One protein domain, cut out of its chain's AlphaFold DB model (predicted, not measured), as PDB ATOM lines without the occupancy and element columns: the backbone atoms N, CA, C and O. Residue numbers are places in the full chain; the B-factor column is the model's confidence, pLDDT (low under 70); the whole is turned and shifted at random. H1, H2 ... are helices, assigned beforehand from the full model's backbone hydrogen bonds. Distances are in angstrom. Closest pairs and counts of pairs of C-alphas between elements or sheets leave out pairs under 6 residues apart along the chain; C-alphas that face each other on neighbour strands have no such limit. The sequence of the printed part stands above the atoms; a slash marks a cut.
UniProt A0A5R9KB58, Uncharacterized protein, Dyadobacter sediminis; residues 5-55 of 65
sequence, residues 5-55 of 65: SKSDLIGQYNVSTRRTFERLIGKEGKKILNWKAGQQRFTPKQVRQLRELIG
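What this domain is: This is residues 5 to 55 of the 65 residues of an uncharacterized protein of Dyadobacter sediminis (UniProt A0A5R9KB58). A small rounded body of four short helices: H3 and H4 run side by side in opposite directions as a helical hairpin whose connecting loop swings wide, while H1 and H2, steeply tilted to each other, make up the rest of the body. The printed part has 51 residues, 32 of them in the helices H1, H2, H3 and H4 in that order along the chain, with no named strand; the class is all helix. It is compact, with a radius of gyration of the C-alphas of 9.7 A and spans of 24 by 21 by 18 A.

How they stand to each other: H1, residues 6 to 12, is close to but not clearly touching H2, residues 18 to 24; their closest C-alphas, of Ile 10 and Phe 21, are 6.4 A apart, and they run the same way at a steep tilt of 63 degrees. H2 is close to but not clearly touching H3, residues 26 to 32, about perpendicular at 84 degrees, with the closest C-alphas, of Glu 22 and Lys 30, 7.5 A apart. H3 and H4, residues 44 to 54, touch and form a helical hairpin, opposite ways at a shallow tilt of 25 degrees; the closest C-alphas, of Gly 29 and Leu 50, are 5.7 A apart. H2 and H4 are close but not clearly touching, with the closest C-alphas, of Leu 24 and Ile 54, 7.4 A apart. H1 and H3 are apart, and H1 and H4 are only just apart, at 8.1 A. In H1, H2, H3 and H4 every O i to N i+4 pair is within hydrogen-bond range.

Where its parts are: H1 begins at C-alpha 6, (-8.336, 1.660, -42.350), and measures 10.1 A; H2 measures 9.8 A and H3 10.3 A. H4, the longest at 15.4 A, ends at C-alpha 54, (-15.011, 14.786, -36.131).

The domain as a whole: The C-alphas farthest apart, of Ser 16 and Lys 45, are 25.0 A apart. The printed part has no cut. The links H1 to H2 and H2 to H3 are tight, and H3 to H4, with 11 residues between them, is long. The mean pLDDT of the printed part is 92.0, and no printed residue is under 70.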
ATOM      1  N   SER A   5     -11.467  -1.809 -40.897       92.75
ATOM      2  CA  SER A   5     -10.210  -1.577 -41.603       92.75
ATOM      3  C   SER A   5      -9.985  -0.087 -41.857       92.75
ATOM      4  O   SER A   5     -10.914   0.719 -41.932       92.75
ATOM      5  N   LYS A   6      -8.720   0.291 -42.016       92.25
ATOM      6  CA  LYS A   6      -8.336   1.660 -42.350       92.25
ATOM      7  C   LYS A   6      -8.948   2.158 -43.654       92.25
ATOM      8  O   LYS A   6      -9.345   3.317 -43.715       92.25
ATOM      9  N   SER A   7      -9.029   1.297 -44.662       89.88
ATOM     10  CA  SER A   7      -9.642   1.630 -45.948       89.88
ATOM     11  C   SER A   7     -11.146   1.842 -45.805       89.88
ATOM     12  O   SER A   7     -11.653   2.842 -46.305       89.88
ATOM     13  N   ASP A   8     -11.833   0.978 -45.051       90.56
ATOM     14  CA  ASP A   8     -13.280   1.104 -44.824       90.56
ATOM     15  C   ASP A   8     -13.610   2.363 -44.025       90.56
ATOM     16  O   ASP A   8     -14.526   3.102 -44.380       90.56
ATOM     17  N   LEU A   9     -12.826   2.654 -42.978       91.31
ATOM     18  CA  LEU A   9     -12.992   3.875 -42.194       91.31
ATOM     19  C   LEU A   9     -12.846   5.119 -43.077       91.31
ATOM     20  O   LEU A   9     -13.693   6.000 -43.021       91.31
ATOM     21  N   ILE A  10     -11.800   5.191 -43.905       91.38
ATOM     22  CA  ILE A  10     -11.606   6.319 -44.830       91.38
ATOM     23  C   ILE A  10     -12.777   6.402 -45.822       91.38
ATOM     24  O   ILE A  10     -13.284   7.495 -46.077       91.38
ATOM     25  N   GLY A  11     -13.226   5.257 -46.345       89.25
ATOM     26  CA  GLY A  11     -14.329   5.164 -47.301       89.25
ATOM     27  C   GLY A  11     -15.664   5.676 -46.756       89.25
ATOM     28  O   GLY A  11     -16.430   6.275 -47.507       89.25
ATOM     29  N   GLN A  12     -15.920   5.522 -45.452       90.12
ATOM     30  CA  GLN A  12     -17.131   6.047 -44.809       90.12
ATOM     31  C   GLN A  12     -17.201   7.578 -44.849       90.12
ATOM     32  O   GLN A  12     -18.274   8.133 -45.039       90.12
ATOM     33  N   TYR A  13     -16.070   8.275 -44.723       88.31
ATOM     34  CA  TYR A  13     -16.041   9.744 -44.687       88.31
ATOM     35  C   TYR A  13     -16.053  10.402 -46.076       88.31
ATOM     36  O   TYR A  13     -15.899  11.616 -46.176       88.31
ATOM     37  N   ASN A  14     -16.232   9.614 -47.142       85.69
ATOM     38  CA  ASN A  14     -16.343  10.068 -48.533       85.69
ATOM     39  C   ASN A  14     -15.246  11.060 -48.970       85.69
ATOM     40  O   ASN A  14     -15.475  11.997 -49.735       85.69
ATOM     41  N   VAL A  15     -14.033  10.869 -48.459       86.06
ATOM     42  CA  VAL A  15     -12.873  11.700 -48.788       86.06
ATOM     43  C   VAL A  15     -12.119  11.123 -49.980       86.06
ATOM     44  O   VAL A  15     -11.875   9.924 -50.070       86.06
ATOM     45  N   SER A  16     -11.674  12.002 -50.873       80.25
ATOM     46  CA  SER A  16     -11.016  11.625 -52.129       80.25
ATOM     47  C   SER A  16      -9.622  11.016 -51.952       80.25
ATOM     48  O   SER A  16      -9.150  10.303 -52.831       80.25
ATOM     49  N   THR A  17      -8.943  11.259 -50.823       86.88
ATOM     50  CA  THR A  17      -7.635  10.647 -50.540       86.88
ATOM     51  C   THR A  17      -7.435  10.358 -49.055       86.88
ATOM     52  O   THR A  17      -7.962  11.055 -48.183       86.88
ATOM     53  N   ARG A  18      -6.545   9.402 -48.747       87.25
ATOM     54  CA  ARG A  18      -6.053   9.165 -47.378       87.25
ATOM     55  C   ARG A  18      -5.473  10.430 -46.742       87.25
ATOM     56  O   ARG A  18      -5.645  10.646 -45.548       87.25
ATOM     57  N   ARG A  19      -4.795  11.277 -47.519       90.62
ATOM     58  CA  ARG A  19      -4.186  12.516 -47.010       90.62
ATOM     59  C   ARG A  19      -5.248  13.530 -46.583       90.62
ATOM     60  O   ARG A  19      -5.055  14.213 -45.584       90.62
ATOM     61  N   THR A  20      -6.369  13.592 -47.300       91.44
ATOM     62  CA  THR A  20      -7.536  14.400 -46.920       91.44
ATOM     63  C   THR A  20      -8.138  13.895 -45.613       91.44
ATOM     64  O   THR A  20      -8.346  14.689 -44.702       91.44
ATOM     65  N   PHE A  21      -8.310  12.576 -45.471       92.62
ATOM     66  CA  PHE A  21      -8.770  11.984 -44.214       92.62
ATOM     67  C   PHE A  21      -7.840  12.313 -43.042       92.62
ATOM     68  O   PHE A  21      -8.284  12.720 -41.978       92.62
ATOM     69  N   GLU A  22      -6.526  12.196 -43.245       92.81
ATOM     70  CA  GLU A  22      -5.536  12.511 -42.215       92.81
ATOM     71  C   GLU A  22      -5.555  13.980 -41.774       92.81
ATOM     72  O   GLU A  22      -5.210  14.268 -40.628       92.81
ATOM     73  N   ARG A  23      -5.933  14.898 -42.673       93.50
ATOM     74  CA  ARG A  23      -6.161  16.309 -42.337       93.50
ATOM     75  C   ARG A  23      -7.461  16.490 -41.559       93.50
ATOM     76  O   ARG A  23      -7.436  17.205 -40.567       93.50
ATOM     77  N   LEU A  24      -8.535  15.812 -41.972       91.94
ATOM     78  CA  LEU A  24      -9.839  15.842 -41.303       91.94
ATOM     79  C   LEU A  24      -9.736  15.396 -39.839       91.94
ATOM     80  O   LEU A  24     -10.206  16.094 -38.951       91.94
ATOM     81  N   ILE A  25      -9.068  14.267 -39.577       93.88
ATOM     82  CA  ILE A  25      -8.915  13.730 -38.214       93.88
ATOM     83  C   ILE A  25      -7.884  14.496 -37.367       93.88
ATOM     84  O   ILE A  25      -7.840  14.340 -36.146       93.88
ATOM     85  N   GLY A  26      -7.005  15.276 -38.003       94.94
ATOM     86  CA  GLY A  26      -5.959  16.043 -37.333       94.94
ATOM     87  C   GLY A  26      -5.002  15.209 -36.466       94.94
ATOM     88  O   GLY A  26      -4.846  13.996 -36.620       94.94
ATOM     89  N   LYS A  27      -4.306  15.879 -35.535       95.38
ATOM     90  CA  LYS A  27      -3.390  15.216 -34.586       95.38
ATOM     91  C   LYS A  27      -4.142  14.384 -33.544       95.38
ATOM     92  O   LYS A  27      -3.652  13.328 -33.151       95.38
ATOM     93  N   GLU A  28      -5.309  14.844 -33.103       95.50
ATOM     94  CA  GLU A  28      -6.090  14.181 -32.054       95.50
ATOM     95  C   GLU A  28      -6.722  12.880 -32.539       95.50
ATOM     96  O   GLU A  28      -6.521  11.838 -31.918       95.50
ATOM     97  N   GLY A  29      -7.361  12.877 -33.711       94.62
ATOM     98  CA  GLY A  29      -7.899  11.648 -34.287       94.62
ATOM     99  C   GLY A  29      -6.802  10.636 -34.624       94.62
ATOM    100  O   GLY A  29      -6.980   9.437 -34.413       94.62
ATOM    101  N   LYS A  30      -5.606  11.093 -35.029       95.25
ATOM    102  CA  LYS A  30      -4.435  10.209 -35.176       95.25
ATOM    103  C   LYS A  30      -4.016   9.553 -33.857       95.25
ATOM    104  O   LYS A  30      -3.632   8.383 -33.882       95.25
ATOM    105  N   LYS A  31      -4.098  10.266 -32.727       96.00
ATOM    106  CA  LYS A  31      -3.824   9.705 -31.391       96.00
ATOM    107  C   LYS A  31      -4.887   8.683 -30.986       96.00
ATOM    108  O   LYS A  31      -4.516   7.575 -30.611       96.00
ATOM    109  N   ILE A  32      -6.175   9.007 -31.138       95.44
ATOM    110  CA  ILE A  32      -7.300   8.095 -30.843       95.44
ATOM    111  C   ILE A  32      -7.150   6.778 -31.618       95.44
ATOM    112  O   ILE A  32      -7.226   5.681 -31.059       95.44
ATOM    113  N   LEU A  33      -6.872   6.878 -32.918       94.19
ATOM    114  CA  LEU A  33      -6.720   5.721 -33.795       94.19
ATOM    115  C   LEU A  33      -5.373   5.004 -33.641       94.19
ATOM    116  O   LEU A  33      -5.198   3.934 -34.224       94.19
ATOM    117  N   ASN A  34      -4.417   5.570 -32.894       94.31
ATOM    118  CA  ASN A  34      -3.013   5.152 -32.901       94.31
ATOM    119  C   ASN A  34      -2.514   4.944 -34.346       94.31
ATOM    120  O   ASN A  34      -2.190   3.830 -34.760       94.31
ATOM    121  N   TRP A  35      -2.603   5.996 -35.161       93.69
ATOM    122  CA  TRP A  35      -2.475   5.921 -36.616       93.69
ATOM    123  C   TRP A  35      -1.063   5.526 -37.068       93.69
ATOM    124  O   TRP A  35      -0.115   6.288 -36.891       93.69
ATOM    125  N   LYS A  36      -0.936   4.372 -37.734       91.12
ATOM    126  CA  LYS A  36       0.337   3.847 -38.253       91.12
ATOM    127  C   LYS A  36       0.400   3.831 -39.782       91.12
ATOM    128  O   LYS A  36      -0.611   3.945 -40.487       91.12
ATOM    129  N   ALA A  37       1.610   3.714 -40.322       88.25
ATOM    130  CA  ALA A  37       1.806   3.436 -41.742       88.25
ATOM    131  C   ALA A  37       1.237   2.050 -42.112       88.25
ATOM    132  O   ALA A  37       1.075   1.192 -41.251       88.25
ATOM    133  N   GLY A  38       0.909   1.851 -43.392       89.12
ATOM    134  CA  GLY A  38       0.398   0.568 -43.888       89.12
ATOM    135  C   GLY A  38      -1.063   0.270 -43.535       89.12
ATOM    136  O   GLY A  38      -1.872   1.190 -43.331       89.12
ATOM    137  N   GLN A  39      -1.380  -1.027 -43.540       89.25
ATOM    138  CA  GLN A  39      -2.689  -1.580 -43.199       89.25
ATOM    139  C   GLN A  39      -2.879  -1.591 -41.679       89.25
ATOM    140  O   GLN A  39      -1.968  -1.916 -40.924       89.25
ATOM    141  N   GLN A  40      -4.072  -1.219 -41.225       92.38
ATOM    142  CA  GLN A  40      -4.423  -1.193 -39.809       92.38
ATOM    143  C   GLN A  40      -5.917  -1.455 -39.659       92.38
ATOM    144  O   GLN A  40      -6.700  -1.135 -40.557       92.38
ATOM    145  N   ARG A  41      -6.307  -2.022 -38.519       94.06
ATOM    146  CA  ARG A  41      -7.705  -2.159 -38.119       94.06
ATOM    147  C   ARG A  41      -7.927  -1.414 -36.809       94.06
ATOM    148  O   ARG A  41      -7.009  -1.303 -35.994       94.06
ATOM    149  N   PHE A  42      -9.129  -0.896 -36.627       94.00
ATOM    150  CA  PHE A  42      -9.513  -0.085 -35.482       94.00
ATOM    151  C   PHE A  42     -10.595  -0.793 -34.685       94.00
ATOM    152  O   PHE A  42     -11.502  -1.410 -35.245       94.00
ATOM    153  N   THR A  43     -10.492  -0.701 -33.366       94.75
ATOM    154  CA  THR A  43     -11.537  -1.213 -32.478       94.75
ATOM    155  C   THR A  43     -12.804  -0.358 -32.589       94.75
ATOM    156  O   THR A  43     -12.701   0.847 -32.853       94.75
ATOM    157  N   PRO A  44     -13.992  -0.913 -32.289       93.25
ATOM    158  CA  PRO A  44     -15.226  -0.130 -32.216       93.25
ATOM    159  C   PRO A  44     -15.114   1.088 -31.288       93.25
ATOM    160  O   PRO A  44     -15.617   2.160 -31.610       93.25
ATOM    161  N   LYS A  45     -14.384   0.958 -30.169       94.12
ATOM    162  CA  LYS A  45     -14.130   2.062 -29.230       94.12
ATOM    163  C   LYS A  45     -13.368   3.215 -29.887       94.12
ATOM    164  O   LYS A  45     -13.774   4.361 -29.740       94.12
ATOM    165  N   GLN A  46     -12.298   2.918 -30.625       94.50
ATOM    166  CA  GLN A  46     -11.513   3.940 -31.324       94.50
ATOM    167  C   GLN A  46     -12.325   4.638 -32.416       94.50
ATOM    168  O   GLN A  46     -12.242   5.853 -32.559       94.50
ATOM    169  N   VAL A  47     -13.120   3.874 -33.170       93.44
ATOM    170  CA  VAL A  47     -13.993   4.432 -34.211       93.44
ATOM    171  C   VAL A  47     -15.057   5.337 -33.593       93.44
ATOM    172  O   VAL A  47     -15.284   6.428 -34.107       93.44
ATOM    173  N   ARG A  48     -15.657   4.935 -32.466       93.56
ATOM    174  CA  ARG A  48     -16.631   5.763 -31.743       93.56
ATOM    175  C   ARG A  48     -16.015   7.078 -31.272       93.56
ATOM    176  O   ARG A  48     -16.536   8.131 -31.600       93.56
ATOM    177  N   GLN A  49     -14.860   7.016 -30.609       95.31
ATOM    178  CA  GLN A  49     -14.155   8.213 -30.140       95.31
ATOM    179  C   GLN A  49     -13.759   9.150 -31.287       95.31
ATOM    180  O   GLN A  49     -13.795  10.366 -31.135       95.31
ATOM    181  N   LEU A  50     -13.390   8.598 -32.445       94.88
ATOM    182  CA  LEU A  50     -13.117   9.408 -33.625       94.88
ATOM    183  C   LEU A  50     -14.377  10.136 -34.110       94.88
ATOM    184  O   LEU A  50     -14.309  11.320 -34.419       94.88
ATOM    185  N   ARG A  51     -15.516   9.442 -34.168       93.44
ATOM    186  CA  ARG A  51     -16.798  10.027 -34.584       93.44
ATOM    187  C   ARG A  51     -17.292  11.090 -33.608       93.44
ATOM    188  O   ARG A  51     -17.824  12.101 -34.040       93.44
ATOM    189  N   GLU A  52     -17.045  10.913 -32.314       94.12
ATOM    190  CA  GLU A  52     -17.299  11.946 -31.301       94.12
ATOM    191  C   GLU A  52     -16.445  13.209 -31.540       94.12
ATOM    192  O   GLU A  52     -16.902  14.313 -31.266       94.12
ATOM    193  N   LEU A  53     -15.231  13.062 -32.090       92.94
ATOM    194  CA  LEU A  53     -14.322  14.177 -32.382       92.94
ATOM    195  C   LEU A  53     -14.664  14.920 -33.682       92.94
ATOM    196  O   LEU A  53     -14.667  16.147 -33.702       92.94
ATOM    197  N   ILE A  54     -14.873  14.192 -34.784       91.25
ATOM    198  CA  ILE A  54     -15.011  14.786 -36.131       91.25
ATOM    199  C   ILE A  54     -16.414  14.662 -36.732       91.25
ATOM    200  O   ILE A  54     -16.626  15.055 -37.878       91.25
ATOM    201  N   GLY A  55     -17.361  14.110 -35.976       90.50
ATOM    202  CA  GLY A  55     -18.710  13.797 -36.431       90.50
ATOM    203  C   GLY A  55     -18.841  12.402 -37.045       90.50
ATOM    204  O   GLY A  55     -17.861  11.735 -37.415       90.50
TER     205      GLY A  55